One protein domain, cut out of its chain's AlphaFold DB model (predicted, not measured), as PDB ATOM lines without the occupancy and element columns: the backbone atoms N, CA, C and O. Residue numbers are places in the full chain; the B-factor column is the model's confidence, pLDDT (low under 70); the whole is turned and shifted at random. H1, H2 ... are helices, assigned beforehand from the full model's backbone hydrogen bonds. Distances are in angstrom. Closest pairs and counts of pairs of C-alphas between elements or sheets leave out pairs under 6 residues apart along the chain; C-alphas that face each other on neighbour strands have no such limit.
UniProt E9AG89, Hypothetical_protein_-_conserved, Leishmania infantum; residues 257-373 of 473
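This is residues 257 to 373 of the 473 residues of the protein "Hypothetical_protein_-_conserved" of Leishmania infantum (UniProt E9AG89). Two long helices, H1 and H4, run side by side in opposite ways; the shorter H2 folds back along the later part of H1, and little H3 is near H2. The printed part, 117 residues, is all helix, with four named helices, H1 to H4 in order, and no named strand. It is a loose rod of 65 by 29 by 26 A, with a radius of gyration of the C-alphas of 18.8 A.

H1, residues 257 to 286, touches H2, residues 304 to 316, with residues 273 to 284 alone; the closest C-alphas, of Lys 276 and Ala 315, are 4.9 A apart. This helical hairpin has a shallow tilt of 16 degrees. H3, residues 323 to 327, is close to but not clearly touching H2. H4, residues 337 to 372, touches H1, opposite ways at a shallow tilt of 22 degrees; the closest C-alphas, of Ser 267 and Cys 354, are 5.2 A apart. Every O i to N i+4 pair is within hydrogen-bond range in H1, H2 and H3, and 29 of 32 in H4.

H1 begins at C-alpha 257 (103.093, 101.999, 69.929) and is 43.1 A long; H2 is 17.9 A, H3 6.0 A. H4, 52.7 A, ends at C-alpha 372 (97.385, 103.970, 59.990).

The printed part has no cut. The link from H1 to H2 is long, 17 residues. pLDDT is under 70 in 43 residues, among them 324 to 345.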
ATOM      1  N   PRO A 257     102.984 103.366  70.446       59.00
ATOM      2  CA  PRO A 257     103.093 101.999  69.929       59.00
ATOM      3  C   PRO A 257     104.453 101.367  70.272       59.00
ATOM      4  O   PRO A 257     104.524 100.176  70.564       59.00
ATOM      5  N   THR A 258     105.516 102.175  70.354       61.59
ATOM      6  CA  THR A 258     106.837 101.760  70.843       61.59
ATOM      7  C   THR A 258     106.805 101.225  72.274       61.59
ATOM      8  O   THR A 258     107.401 100.182  72.523       61.59
ATOM      9  N   SER A 259     106.108 101.872  73.217       71.65
ATOM     10  CA  SER A 259     106.032 101.355  74.590       71.65
ATOM     11  C   SER A 259     105.123 100.130  74.718       71.65
ATOM     12  O   SER A 259     105.453  99.240  75.496       71.65
ATOM     13  N   LEU A 260     104.066  99.995  73.906       71.94
ATOM     14  CA  LEU A 260     103.297  98.740  73.821       71.94
ATOM     15  C   LEU A 260     104.143  97.574  73.278       71.94
ATOM     16  O   LEU A 260     104.078  96.470  73.814       71.94
ATOM     17  N   HIS A 261     104.968  97.816  72.255       72.62
ATOM     18  CA  HIS A 261     105.883  96.806  71.717       72.62
ATOM     19  C   HIS A 261     106.974  96.417  72.732       72.62
ATOM     20  O   HIS A 261     107.269  95.236  72.895       72.62
ATOM     21  N   VAL A 262     107.526  97.384  73.475       77.25
ATOM     22  CA  VAL A 262     108.462  97.111  74.580       77.25
ATOM     23  C   VAL A 262     107.801  96.270  75.675       77.25
ATOM     24  O   VAL A 262     108.406  95.298  76.115       77.25
ATOM     25  N   LEU A 263     106.561  96.580  76.071       73.43
ATOM     26  CA  LEU A 263     105.810  95.784  77.049       73.43
ATOM     27  C   LEU A 263     105.552  94.350  76.549       73.43
ATOM     28  O   LEU A 263     105.685  93.406  77.324       73.43
ATOM     29  N   LEU A 264     105.251  94.168  75.257       75.43
ATOM     30  CA  LEU A 264     105.054  92.845  74.650       75.43
ATOM     31  C   LEU A 264     106.352  92.024  74.670       75.43
ATOM     32  O   LEU A 264     106.348  90.850  75.046       75.43
ATOM     33  N   LEU A 265     107.481  92.645  74.319       79.83
ATOM     34  CA  LEU A 265     108.793  92.010  74.433       79.83
ATOM     35  C   LEU A 265     109.157  91.717  75.895       79.83
ATOM     36  O   LEU A 265     109.771  90.689  76.162       79.83
ATOM     37  N   GLN A 266     108.775  92.566  76.851       78.52
ATOM     38  CA  GLN A 266     108.978  92.306  78.280       78.52
ATOM     39  C   GLN A 266     108.163  91.099  78.761       78.52
ATOM     40  O   GLN A 266     108.744  90.219  79.390       78.52
ATOM     41  N   SER A 267     106.874  90.985  78.411       70.46
ATOM     42  CA  SER A 267     106.053  89.823  78.794       70.46
ATOM     43  C   SER A 267     106.542  88.517  78.157       70.46
ATOM     44  O   SER A 267     106.578  87.483  78.819       70.46
ATOM     45  N   LEU A 268     106.983  88.556  76.894       77.88
ATOM     46  CA  LEU A 268     107.548  87.380  76.221       77.88
ATOM     47  C   LEU A 268     108.919  86.985  76.793       77.88
ATOM     48  O   LEU A 268     109.191  85.798  76.964       77.88
ATOM     49  N   ASN A 269     109.769  87.957  77.144       80.45
ATOM     50  CA  ASN A 269     111.047  87.687  77.809       80.45
ATOM     51  C   ASN A 269     110.863  87.157  79.239       80.45
ATOM     52  O   ASN A 269     111.638  86.300  79.654       80.45
ATOM     53  N   ALA A 270     109.847  87.621  79.976       75.88
ATOM     54  CA  ALA A 270     109.501  87.086  81.293       75.88
ATOM     55  C   ALA A 270     109.060  85.615  81.200       75.88
ATOM     56  O   ALA A 270     109.574  84.774  81.936       75.88
ATOM     57  N   ALA A 271     108.208  85.273  80.228       77.54
ATOM     58  CA  ALA A 271     107.825  83.886  79.977       77.54
ATOM     59  C   ALA A 271     109.023  83.003  79.559       77.54
ATOM     60  O   ALA A 271     109.202  81.909  80.094       77.54
ATOM     61  N   ASP A 272     109.889  83.488  78.658       80.53
ATOM     62  CA  ASP A 272     111.116  82.782  78.255       80.53
ATOM     63  C   ASP A 272     112.078  82.555  79.435       80.53
ATOM     64  O   ASP A 272     112.710  81.501  79.534       80.53
ATOM     65  N   TYR A 273     112.177  83.533  80.339       79.49
ATOM     66  CA  TYR A 273     112.967  83.450  81.563       79.49
ATOM     67  C   TYR A 273     112.417  82.389  82.525       79.49
ATOM     68  O   TYR A 273     113.164  81.496  82.924       79.49
ATOM     69  N   LEU A 274     111.114  82.429  82.834       78.54
ATOM     70  CA  LEU A 274     110.455  81.464  83.723       78.54
ATOM     71  C   LEU A 274     110.618  80.023  83.219       78.54
ATOM     72  O   LEU A 274     111.055  79.153  83.971       78.54
ATOM     73  N   VAL A 275     110.366  79.775  81.927       82.22
ATOM     74  CA  VAL A 275     110.559  78.449  81.311       82.22
ATOM     75  C   VAL A 275     112.020  77.997  81.397       82.22
ATOM     76  O   VAL A 275     112.293  76.829  81.678       82.22
ATOM     77  N   LYS A 276     112.987  78.897  81.177       83.47
ATOM     78  CA  LYS A 276     114.417  78.566  81.279       83.47
ATOM     79  C   LYS A 276     114.850  78.234  82.704       83.47
ATOM     80  O   LYS A 276     115.571  77.255  82.883       83.47
ATOM     81  N   VAL A 277     114.418  79.016  83.694       79.10
ATOM     82  CA  VAL A 277     114.709  78.771  85.114       79.10
ATOM     83  C   VAL A 277     114.089  77.448  85.563       79.10
ATOM     84  O   VAL A 277     114.790  76.616  86.134       79.10
ATOM     85  N   PHE A 278     112.822  77.198  85.223       79.17
ATOM     86  CA  PHE A 278     112.152  75.945  85.567       79.17
ATOM     87  C   PHE A 278     112.845  74.728  84.935       79.17
ATOM     88  O   PHE A 278     113.151  73.766  85.632       79.17
ATOM     89  N   ASN A 279     113.200  74.791  83.645       82.24
ATOM     90  CA  ASN A 279     113.950  73.720  82.975       82.24
ATOM     91  C   ASN A 279     115.349  73.501  83.584       82.24
ATOM     92  O   ASN A 279     115.814  72.363  83.664       82.24
ATOM     93  N   ALA A 280     116.027  74.571  84.016       82.98
ATOM     94  CA  ALA A 280     117.315  74.486  84.701       82.98
ATOM     95  C   ALA A 280     117.192  73.766  86.054       82.98
ATOM     96  O   ALA A 280     117.967  72.846  86.324       82.98
ATOM     97  N   LEU A 281     116.198  74.132  86.868       77.77
ATOM     98  CA  LEU A 281     115.915  73.480  88.148       77.77
ATOM     99  C   LEU A 281     115.469  72.025  87.953       77.77
ATOM    100  O   LEU A 281     116.010  71.135  88.603       77.77
ATOM    101  N   GLN A 282     114.580  71.751  86.992       80.07
ATOM    102  CA  GLN A 282     114.133  70.396  86.659       80.07
ATOM    103  C   GLN A 282     115.298  69.504  86.207       80.07
ATOM    104  O   GLN A 282     115.407  68.366  86.656       80.07
ATOM    105  N   HIS A 283     116.213  70.009  85.369       80.99
ATOM    106  CA  HIS A 283     117.429  69.273  85.018       80.99
ATOM    107  C   HIS A 283     118.255  68.931  86.264       80.99
ATOM    108  O   HIS A 283     118.690  67.788  86.415       80.99
ATOM    109  N   CYS A 284     118.437  69.892  87.171       79.54
ATOM    110  CA  CYS A 284     119.208  69.680  88.391       79.54
ATOM    111  C   CYS A 284     118.521  68.705  89.359       79.54
ATOM    112  O   CYS A 284     119.208  67.906  89.982       79.54
ATOM    113  N   HIS A 285     117.191  68.697  89.439       76.44
ATOM    114  CA  HIS A 285     116.447  67.796  90.320       76.44
ATOM    115  C   HIS A 285     116.301  66.370  89.744       76.44
ATOM    116  O   HIS A 285     116.288  65.393  90.494       76.44
ATOM    117  N   CYS A 286     116.192  66.217  88.419       75.89
ATOM    118  CA  CYS A 286     115.999  64.910  87.775       75.89
ATOM    119  C   CYS A 286     117.305  64.188  87.397       75.89
ATOM    120  O   CYS A 286     117.291  62.973  87.198       75.89
ATOM    121  N   THR A 287     118.425  64.904  87.268       77.07
ATOM    122  CA  THR A 287     119.720  64.310  86.892       77.07
ATOM    123  C   THR A 287     120.486  63.863  88.132       77.07
ATOM    124  O   THR A 287     120.501  64.557  89.143       77.07
ATOM    125  N   ARG A 288     121.178  62.719  88.064       77.77
ATOM    126  CA  ARG A 288     122.111  62.315  89.126       77.77
ATOM    127  C   ARG A 288     123.398  63.123  89.016       77.77
ATOM    128  O   ARG A 288     124.083  63.031  88.000       77.77
ATOM    129  N   HIS A 289     123.728  63.875  90.059       80.79
ATOM    130  CA  HIS A 289     124.987  64.614  90.195       80.79
ATOM    131  C   HIS A 289     125.967  63.792  91.017       80.79
ATOM    132  O   HIS A 289     125.563  63.113  91.963       80.79
ATOM    133  N   GLY A 290     127.244  63.821  90.655       66.54
ATOM    134  CA  GLY A 290     128.246  63.052  91.372       66.54
ATOM    135  C   GLY A 290     129.669  63.366  90.943       66.54
ATOM    136  O   GLY A 290     130.003  63.351  89.760       66.54
ATOM    137  N   ASP A 291     130.520  63.556  91.946       58.65
ATOM    138  CA  ASP A 291     131.944  63.870  91.783       58.65
ATOM    139  C   ASP A 291     132.791  62.620  91.452       58.65
ATOM    140  O   ASP A 291     133.996  62.697  91.215       58.65
ATOM    141  N   ALA A 292     132.165  61.438  91.436       55.36
ATOM    142  CA  ALA A 292     132.811  60.162  91.163       55.36
ATOM    143  C   ALA A 292     132.902  59.874  89.654       55.36
ATOM    144  O   ALA A 292     131.924  59.994  88.919       55.36
ATOM    145  N   HIS A 293     134.068  59.398  89.203       54.06
ATOM    146  CA  HIS A 293     134.431  59.135  87.798       54.06
ATOM    147  C   HIS A 293     133.664  57.984  87.087       54.06
ATOM    148  O   HIS A 293     134.204  57.321  86.199       54.06
ATOM    149  N   GLY A 294     132.406  57.721  87.448       54.82
ATOM    150  CA  GLY A 294     131.551  56.732  86.795       54.82
ATOM    151  C   GLY A 294     131.134  57.176  85.392       54.82
ATOM    152  O   GLY A 294     130.349  58.104  85.232       54.82
ATOM    153  N   SER A 295     131.619  56.482  84.360       52.04
ATOM    154  CA  SER A 295     131.313  56.757  82.945       52.04
ATOM    155  C   SER A 295     129.905  56.298  82.510       52.04
ATOM    156  O   SER A 295     129.741  55.724  81.431       52.04
ATOM    157  N   ALA A 296     128.884  56.535  83.334       57.57
ATOM    158  CA  ALA A 296     127.488  56.369  82.945       57.57
ATOM    159  C   ALA A 296     127.023  57.601  82.149       57.57
ATOM    160  O   ALA A 296     127.254  58.732  82.567       57.57
ATOM    161  N   SER A 297     126.358  57.366  81.013       63.67
ATOM    162  CA  SER A 297     125.820  58.400  80.106       63.67
ATOM    163  C   SER A 297     124.915  59.422  80.811       63.67
ATOM    164  O   SER A 297     124.885  60.591  80.440       63.67
ATOM    165  N   ASP A 298     124.208  58.982  81.851       65.26
ATOM    166  CA  ASP A 298     123.028  59.676  82.374       65.26
ATOM    167  C   ASP A 298     123.307  60.414  83.701       65.26
ATOM    168  O   ASP A 298     122.385  60.777  84.434       65.26
ATOM    169  N   CYS A 299     124.586  60.606  84.043       67.16
ATOM    170  CA  CYS A 299     125.030  61.298  85.256       67.16
ATOM    171  C   CYS A 299     125.733  62.621  84.916       67.16
ATOM    172  O   CYS A 299     126.654  62.669  84.097       67.16
ATOM    173  N   CYS A 300     125.347  63.695  85.600       77.28
ATOM    174  CA  CYS A 300     126.071  64.955  85.572       77.28
ATOM    175  C   CYS A 300     127.366  64.816  86.389       77.28
ATOM    176  O   CYS A 300     127.337  64.496  87.574       77.28
ATOM    177  N   ARG A 301     128.514  65.096  85.758       81.35
ATOM    178  CA  ARG A 301     129.858  65.023  86.376       81.35
ATOM    179  C   ARG A 301     130.202  66.205  87.295       81.35
ATOM    180  O   ARG A 301     131.377  66.471  87.534       81.35
ATOM    181  N   ARG A 302     129.211  67.002  87.677       81.77
ATOM    182  CA  ARG A 302     129.365  68.175  88.545       81.77
ATOM    183  C   ARG A 302     128.725  67.861  89.888       81.77
ATOM    184  O   ARG A 302     127.832  67.016  89.940       81.77
ATOM    185  N   SER A 303     129.123  68.589  90.925       83.14
ATOM    186  CA  SER A 303     128.324  68.667  92.142       83.14
ATOM    187  C   SER A 303     126.936  69.242  91.810       83.14
ATOM    188  O   SER A 303     126.775  69.970  90.821       83.14
ATOM    189  N   LEU A 304     125.922  68.926  92.624       80.59
ATOM    190  CA  LEU A 304     124.563  69.459  92.442       80.59
ATOM    191  C   LEU A 304     124.576  70.994  92.391       80.59
ATOM    192  O   LEU A 304     123.978  71.584  91.492       80.59
ATOM    193  N   HIS A 305     125.333  71.617  93.297       81.84
ATOM    194  CA  HIS A 305     125.520  73.063  93.380       81.84
ATOM    195  C   HIS A 305     126.175  73.638  92.108       81.84
ATOM    196  O   HIS A 305     125.617  74.531  91.472       81.84
ATOM    197  N   ASP A 306     127.302  73.072  91.649       84.03
ATOM    198  CA  ASP A 306     127.965  73.500  90.402       84.03
ATOM    199  C   ASP A 306     127.069  73.335  89.167       84.03
ATOM    200  O   ASP A 306     127.213  74.068  88.180       84.03
ATOM    201  N   CYS A 307     126.177  72.340  89.175       85.19
ATOM    202  CA  CYS A 307     125.206  72.155  88.110       85.19
ATOM    203  C   CYS A 307     124.091  73.204  88.184       85.19
ATOM    204  O   CYS A 307     123.885  73.897  87.189       85.19
ATOM    205  N   LYS A 308     123.459  73.401  89.353       81.88
ATOM    206  CA  LYS A 308     122.443  74.443  89.587       81.88
ATOM    207  C   LYS A 308     122.963  75.818  89.192       81.88
ATOM    208  O   LYS A 308     122.364  76.460  88.334       81.88
ATOM    209  N   VAL A 309     124.115  76.233  89.720       82.47
ATOM    210  CA  VAL A 309     124.738  77.526  89.400       82.47
ATOM    211  C   VAL A 309     124.959  77.668  87.892       82.47
ATOM    212  O   VAL A 309     124.577  78.684  87.314       82.47
ATOM    213  N   ARG A 310     125.496  76.646  87.210       84.54
ATOM    214  CA  ARG A 310     125.722  76.696  85.754       84.54
ATOM    215  C   ARG A 310     124.419  76.740  84.949       84.54
ATOM    216  O   ARG A 310     124.335  77.478  83.967       84.54
ATOM    217  N   CYS A 311     123.419  75.952  85.328       85.73
ATOM    218  CA  CYS A 311     122.131  75.880  84.642       85.73
ATOM    219  C   CYS A 311     121.313  77.162  84.848       85.73
ATOM    220  O   CYS A 311     120.746  77.674  83.884       85.73
ATOM    221  N   LEU A 312     121.334  77.744  86.051       83.21
ATOM    222  CA  LEU A 312     120.748  79.055  86.328       83.21
ATOM    223  C   LEU A 312     121.502  80.174  85.594       83.21
ATOM    224  O   LEU A 312     120.862  80.981  84.930       83.21
ATOM    225  N   GLN A 313     122.841  80.191  85.581       84.48
ATOM    226  CA  GLN A 313     123.613  81.158  84.776       84.48
ATOM    227  C   GLN A 313     123.240  81.096  83.283       84.48
ATOM    228  O   GLN A 313     123.087  82.134  82.635       84.48
ATOM    229  N   ALA A 314     123.049  79.888  82.741       83.51
ATOM    230  CA  ALA A 314     122.604  79.686  81.363       83.51
ATOM    231  C   ALA A 314     121.150  80.146  81.130       83.51
ATOM    232  O   ALA A 314     120.856  80.739  80.090       83.51
ATOM    233  N   ALA A 315     120.251  79.925  82.095       81.84
ATOM    234  CA  ALA A 315     118.864  80.383  82.041       81.84
ATOM    235  C   ALA A 315     118.746  81.918  82.082       81.84
ATOM    236  O   ALA A 315     118.004  82.513  81.300       81.84
ATOM    237  N   VAL A 316     119.525  82.550  82.961       77.02
ATOM    238  CA  VAL A 316     119.493  83.984  83.284       77.02
ATOM    239  C   VAL A 316     120.250  84.841  82.236       77.02
ATOM    240  O   VAL A 316     120.186  86.070  82.265       77.02
ATOM    241  N   LYS A 317     120.931  84.217  81.257       72.33
ATOM    242  CA  LYS A 317     121.603  84.868  80.102       72.33
ATOM    243  C   LYS A 317     122.564  86.020  80.472       72.33
ATOM    244  O   LYS A 317     122.754  86.946  79.685       72.33
ATOM    245  N   GLY A 318     123.187  85.964  81.649       63.20
ATOM    246  CA  GLY A 318     124.160  86.965  82.107       63.20
ATOM    247  C   GLY A 318     123.604  88.114  82.959       63.20
ATOM    248  O   GLY A 318     124.381  88.982  83.350       63.20
ATOM    249  N   ALA A 319     122.312  88.121  83.305       66.95
ATOM    250  CA  ALA A 319     121.870  88.864  84.488       66.95
ATOM    251  C   ALA A 319     122.414  88.190  85.778       66.95
ATOM    252  O   ALA A 319     122.767  87.004  85.754       66.95
ATOM    253  N   PRO A 320     122.547  88.917  86.904       70.73
ATOM    254  CA  PRO A 320     122.936  88.307  88.172       70.73
ATOM    255  C   PRO A 320     121.839  87.351  88.655       70.73
ATOM    256  O   PRO A 320     120.654  87.671  88.565       70.73
ATOM    257  N   ILE A 321     122.226  86.189  89.185       69.01
ATOM    258  CA  ILE A 321     121.286  85.319  89.903       69.01
ATOM    259  C   ILE A 321     120.974  86.001  91.244       69.01
ATOM    260  O   ILE A 321     121.907  86.423  91.933       69.01
ATOM    261  N   SER A 322     119.694  86.153  91.601       71.45
ATOM    262  CA  SER A 322     119.311  86.672  92.921       71.45
ATOM    263  C   SER A 322     119.687  85.676  94.018       71.45
ATOM    264  O   SER A 322     119.740  84.470  93.773       71.45
ATOM    265  N   SER A 323     119.946  86.168  95.232       71.83
ATOM    266  CA  SER A 323     120.258  85.290  96.366       71.83
ATOM    267  C   SER A 323     119.099  84.334  96.654       71.83
ATOM    268  O   SER A 323     119.341  83.145  96.786       71.83
ATOM    269  N   GLU A 324     117.855  84.809  96.561       69.97
ATOM    270  CA  GLU A 324     116.613  84.017  96.632       69.97
ATOM    271  C   GLU A 324     116.629  82.775  95.712       69.97
ATOM    272  O   GLU A 324     116.224  81.687  96.113       69.97
ATOM    273  N   LEU A 325     117.147  82.914  94.483       66.27
ATOM    274  CA  LEU A 325     117.241  81.829  93.496       66.27
ATOM    275  C   LEU A 325     118.357  80.815  93.792       66.27
ATOM    276  O   LEU A 325     118.318  79.707  93.259       66.27
ATOM    277  N   LEU A 326     119.341  81.191  94.612       67.85
ATOM    278  CA  LEU A 326     120.317  80.271  95.198       67.85
ATOM    279  C   LEU A 326     119.770  79.645  96.491       67.85
ATOM    280  O   LEU A 326     119.857  78.438  96.652       67.85
ATOM    281  N   GLU A 327     119.165  80.440  97.374       65.63
ATOM    282  CA  GLU A 327     118.633  80.046  98.691       65.63
ATOM    283  C   GLU A 327     117.478  79.033  98.606       65.63
ATOM    284  O   GLU A 327     117.263  78.259  99.539       65.63
ATOM    285  N   LEU A 328     116.803  78.951  97.454       60.00
ATOM    286  CA  LEU A 328     115.905  77.847  97.086       60.00
ATOM    287  C   LEU A 328     116.540  76.446  97.265       60.00
ATOM    288  O   LEU A 328     115.797  75.476  97.405       60.00
ATOM    289  N   GLU A 329     117.876  76.335  97.287       53.82
ATOM    290  CA  GLU A 329     118.644  75.099  97.505       53.82
ATOM    291  C   GLU A 329     118.572  74.521  98.928       53.82
ATOM    292  O   GLU A 329     118.570  73.299  99.050       53.82
ATOM    293  N   ASP A 330     118.503  75.349  99.976       53.45
ATOM    294  CA  ASP A 330     118.758  74.910 101.364       53.45
ATOM    295  C   ASP A 330     117.491  74.788 102.237       53.45
ATOM    296  O   ASP A 330     117.560  74.427 103.416       53.45
ATOM    297  N   GLY A 331     116.313  75.090 101.684       52.84
ATOM    298  CA  GLY A 331     115.040  74.990 102.400       52.84
ATOM    299  C   GLY A 331     114.582  73.531 102.567       52.84
ATOM    300  O   GLY A 331     114.198  72.924 101.566       52.84
ATOM    301  N   PRO A 332     114.492  72.964 103.791       48.57
ATOM    302  CA  PRO A 332     114.019  71.584 103.995       48.57
ATOM    303  C   PRO A 332     112.547  71.380 103.596       48.57
ATOM    304  O   PRO A 332     112.084  70.250 103.459       48.57
ATOM    305  N   GLU A 333     111.808  72.473 103.408       51.92
ATOM    306  CA  GLU A 333     110.425  72.490 102.929       51.92
ATOM    307  C   GLU A 333     110.353  72.370 101.388       51.92
ATOM    308  O   GLU A 333     109.393  71.798 100.861       51.92
ATOM    309  N   ASN A 334     111.397  72.804 100.665       53.82
ATOM    310  CA  ASN A 334     111.434  72.895  99.196       53.82
ATOM    311  C   ASN A 334     111.652  71.541  98.500       53.82
ATOM    312  O   ASN A 334     111.107  71.318  97.422       53.82
ATOM    313  N   ASP A 335     112.380  70.611  99.125       58.05
ATOM    314  CA  ASP A 335     112.585  69.246  98.602       58.05
ATOM    315  C   ASP A 335     111.323  68.362  98.717       58.05
ATOM    316  O   ASP A 335     111.302  67.204  98.287       58.05
ATOM    317  N   THR A 336     110.223  68.885  99.272       61.81
ATOM    318  CA  THR A 336     108.954  68.158  99.308       61.81
ATOM    319  C   THR A 336     108.279  68.155  97.934       61.81
ATOM    320  O   THR A 336     108.254  69.148  97.204       61.81
ATOM    321  N   ALA A 337     107.648  67.032  97.575       64.74
ATOM    322  CA  ALA A 337     106.841  66.957  96.354       64.74
ATOM    323  C   ALA A 337     105.677  67.971  96.362       64.74
ATOM    324  O   ALA A 337     105.253  68.417  95.301       64.74
ATOM    325  N   ALA A 338     105.186  68.352  97.548       66.66
ATOM    326  CA  ALA A 338     104.158  69.373  97.721       66.66
ATOM    327  C   ALA A 338     104.662  70.772  97.324       66.66
ATOM    328  O   ALA A 338     104.075  71.372  96.429       66.66
ATOM    329  N   ALA A 339     105.782  71.242  97.889       66.10
ATOM    330  CA  ALA A 339     106.365  72.543  97.549       66.10
ATOM    331  C   ALA A 339     106.797  72.627  96.075       66.10
ATOM    332  O   ALA A 339     106.593  73.647  95.416       66.10
ATOM    333  N   ASN A 340     107.317  71.529  95.514       66.30
ATOM    334  CA  ASN A 340     107.621  71.440  94.083       66.30
ATOM    335  C   ASN A 340     106.360  71.545  93.202       66.30
ATOM    336  O   ASN A 340     106.392  72.208  92.164       66.30
ATOM    337  N   MET A 341     105.240  70.927  93.601       64.90
ATOM    338  CA  MET A 341     103.961  71.065  92.889       64.90
ATOM    339  C   MET A 341     103.374  72.474  93.025       64.90
ATOM    340  O   MET A 341     102.922  73.024  92.025       64.90
ATOM    341  N   GLU A 342     103.415  73.075  94.214       69.31
ATOM    342  CA  GLU A 342     102.958  74.450  94.456       69.31
ATOM    343  C   GLU A 342     103.769  75.460  93.632       69.31
ATOM    344  O   GLU A 342     103.198  76.271  92.904       69.31
ATOM    345  N   THR A 343     105.098  75.321  93.619       66.95
ATOM    346  CA  THR A 343     105.996  76.129  92.779       66.95
ATOM    347  C   THR A 343     105.689  75.946  91.288       66.95
ATOM    348  O   THR A 343     105.646  76.921  90.538       66.95
ATOM    349  N   ALA A 344     105.429  74.716  90.832       67.12
ATOM    350  CA  ALA A 344     105.057  74.452  89.440       67.12
ATOM    351  C   ALA A 344     103.686  75.050  89.061       67.12
ATOM    352  O   ALA A 344     103.513  75.500  87.926       67.12
ATOM    353  N   VAL A 345     102.726  75.091  89.994       67.52
ATOM    354  CA  VAL A 345     101.438  75.781  89.812       67.52
ATOM    355  C   VAL A 345     101.645  77.293  89.738       67.52
ATOM    356  O   VAL A 345     101.205  77.894  88.762       67.52
ATOM    357  N   ALA A 346     102.396  77.896  90.663       72.46
ATOM    358  CA  ALA A 346     102.696  79.330  90.646       72.46
ATOM    359  C   ALA A 346     103.417  79.765  89.352       72.46
ATOM    360  O   ALA A 346     103.028  80.740  88.711       72.46
ATOM    361  N   VAL A 347     104.411  78.995  88.888       72.61
ATOM    362  CA  VAL A 347     105.083  79.246  87.597       72.61
ATOM    363  C   VAL A 347     104.111  79.103  86.418       72.61
ATOM    364  O   VAL A 347     104.187  79.882  85.468       72.61
ATOM    365  N   ARG A 348     103.170  78.145  86.457       72.99
ATOM    366  CA  ARG A 348     102.120  78.013  85.432       72.99
ATOM    367  C   ARG A 348     101.187  79.229  85.433       72.99
ATOM    368  O   ARG A 348     100.856  79.713  84.354       72.99
ATOM    369  N   GLU A 349     100.783  79.731  86.595       76.30
ATOM    370  CA  GLU A 349      99.929  80.920  86.725       76.30
ATOM    371  C   GLU A 349     100.620  82.188  86.196       76.30
ATOM    372  O   GLU A 349     100.028  82.914  85.397       76.30
ATOM    373  N   GLU A 350     101.897  82.400  86.520       75.52
ATOM    374  CA  GLU A 350     102.691  83.516  85.984       75.52
ATOM    375  C   GLU A 350     102.908  83.421  84.464       75.52
ATOM    376  O   GLU A 350     102.838  84.426  83.749       75.52
ATOM    377  N   LEU A 351     103.097  82.211  83.921       79.09
ATOM    378  CA  LEU A 351     103.152  82.003  82.470       79.09
ATOM    379  C   LEU A 351     101.814  82.332  81.790       79.09
ATOM    380  O   LEU A 351     101.812  82.986  80.745       79.09
ATOM    381  N   LEU A 352     100.684  81.947  82.392       75.64
ATOM    382  CA  LEU A 352      99.342  82.298  81.911       75.64
ATOM    383  C   LEU A 352      99.079  83.809  81.995       75.64
ATOM    384  O   LEU A 352      98.469  84.382  81.089       75.64
ATOM    385  N   TYR A 353      99.571  84.478  83.043       77.84
ATOM    386  CA  TYR A 353      99.516  85.933  83.163       77.84
ATOM    387  C   TYR A 353     100.329  86.619  82.054       77.84
ATOM    388  O   TYR A 353      99.803  87.494  81.358       77.84
ATOM    389  N   CYS A 354     101.573  86.182  81.828       76.05
ATOM    390  CA  CYS A 354     102.432  86.692  80.757       76.05
ATOM    391  C   CYS A 354     101.809  86.477  79.368       76.05
ATOM    392  O   CYS A 354     101.809  87.401  78.553       76.05
ATOM    393  N   GLU A 355     101.222  85.303  79.110       79.71
ATOM    394  CA  GLU A 355     100.473  84.992  77.885       79.71
ATOM    395  C   GLU A 355      99.275  85.943  77.707       79.71
ATOM    396  O   GLU A 355      99.122  86.571  76.658       79.71
ATOM    397  N   ALA A 356      98.451  86.127  78.743       75.01
ATOM    398  CA  ALA A 356      97.293  87.018  78.694       75.01
ATOM    399  C   ALA A 356      97.679  88.498  78.495       75.01
ATOM    400  O   ALA A 356      96.989  89.231  77.781       75.01
ATOM    401  N   VAL A 357      98.781  88.957  79.098       76.99
ATOM    402  CA  VAL A 357      99.353  90.291  78.846       76.99
ATOM    403  C   VAL A 357      99.822  90.407  77.395       76.99
ATOM    404  O   VAL A 357      99.418  91.352  76.714       76.99
ATOM    405  N   ALA A 358     100.591  89.436  76.896       76.06
ATOM    406  CA  ALA A 358     101.100  89.431  75.528       76.06
ATOM    407  C   ALA A 358      99.965  89.477  74.489       76.06
ATOM    408  O   ALA A 358      99.989  90.322  73.595       76.06
ATOM    409  N   VAL A 359      98.921  88.654  74.649       75.72
ATOM    410  CA  VAL A 359      97.744  88.643  73.758       75.72
ATOM    411  C   VAL A 359      97.015  89.993  73.764       75.72
ATOM    412  O   VAL A 359      96.671  90.507  72.700       75.72
ATOM    413  N   ARG A 360      96.820  90.624  74.934       74.45
ATOM    414  CA  ARG A 360      96.191  91.958  75.023       74.45
ATOM    415  C   ARG A 360      97.027  93.047  74.347       74.45
ATOM    416  O   ARG A 360      96.465  93.918  73.681       74.45
ATOM    417  N   LEU A 361      98.350  93.006  74.498       74.85
ATOM    418  CA  LEU A 361      99.261  93.971  73.880       74.85
ATOM    419  C   LEU A 361      99.336  93.781  72.360       74.85
ATOM    420  O   LEU A 361      99.227  94.760  71.625       74.85
ATOM    421  N   ALA A 362      99.428  92.536  71.884       75.81
ATOM    422  CA  ALA A 362      99.393  92.203  70.462       75.81
ATOM    423  C   ALA A 362      98.075  92.645  69.805       75.81
ATOM    424  O   ALA A 362      98.101  93.336  68.790       75.81
ATOM    425  N   ALA A 363      96.924  92.354  70.425       73.77
ATOM    426  CA  ALA A 363      95.628  92.835  69.945       73.77
ATOM    427  C   ALA A 363      95.570  94.374  69.885       73.77
ATOM    428  O   ALA A 363      95.089  94.937  68.904       73.77
ATOM    429  N   SER A 364      96.119  95.060  70.894       72.49
ATOM    430  CA  SER A 364      96.174  96.529  70.944       72.49
ATOM    431  C   SER A 364      97.082  97.144  69.871       72.49
ATOM    432  O   SER A 364      96.821  98.258  69.423       72.49
ATOM    433  N   LEU A 365      98.144  96.444  69.459       71.71
ATOM    434  CA  LEU A 365      99.009  96.847  68.347       71.71
ATOM    435  C   LEU A 365      98.299  96.639  66.999       71.71
ATOM    436  O   LEU A 365      98.174  97.591  66.229       71.71
ATOM    437  N   LEU A 366      97.733  95.449  66.765       73.16
ATOM    438  CA  LEU A 366      97.007  95.100  65.533       73.16
ATOM    439  C   LEU A 366      95.788  96.009  65.280       73.16
ATOM    440  O   LEU A 366      95.516  96.390  64.142       73.16
ATOM    441  N   SER A 367      95.068  96.410  66.334       73.72
ATOM    442  CA  SER A 367      93.959  97.370  66.226       73.72
ATOM    443  C   SER A 367      94.401  98.794  65.859       73.72
ATOM    444  O   SER A 367      93.559  99.568  65.413       73.72
ATOM    445  N   ARG A 368      95.680  99.162  66.042       65.54
ATOM    446  CA  ARG A 368      96.219 100.491  65.683       65.54
ATOM    447  C   ARG A 368      96.852 100.504  64.294       65.54
ATOM    448  O   ARG A 368      96.672 101.479  63.576       65.54
ATOM    449  N   GLU A 369      97.521  99.428  63.893       58.64
ATOM    450  CA  GLU A 369      98.134  99.306  62.559       58.64
ATOM    451  C   GLU A 369      97.085  99.427  61.437       58.64
ATOM    452  O   GLU A 369      97.272 100.173  60.478       58.64
ATOM    453  N   ARG A 370      95.891  98.844  61.636       54.15
ATOM    454  CA  ARG A 370      94.741  99.031  60.728       54.15
ATOM    455  C   ARG A 370      94.221 100.467  60.629       54.15
ATOM    456  O   ARG A 370      93.541 100.777  59.667       54.15
ATOM    457  N   THR A 371      94.500 101.331  61.606       53.09
ATOM    458  CA  THR A 371      94.079 102.746  61.551       53.09
ATOM    459  C   THR A 371      95.104 103.653  60.879       53.09
ATOM    460  O   THR A 371      94.784 104.798  60.594       53.09
ATOM    461  N   THR A 372      96.324 103.169  60.622       52.50
ATOM    462  CA  THR A 372      97.385 103.970  59.990       52.50
ATOM    463  C   THR A 372      97.498 103.784  58.477       52.50
ATOM    464  O   THR A 372      98.042 104.669  57.823       52.50
ATOM    465  N   ASP A 373      96.971 102.692  57.913       50.29
ATOM    466  CA  ASP A 373      97.007 102.447  56.460       50.29
ATOM    467  C   ASP A 373      95.909 103.200  55.673       50.29
ATOM    468  O   ASP A 373      96.130 103.545  54.513       50.29
TER     469      ASP A 373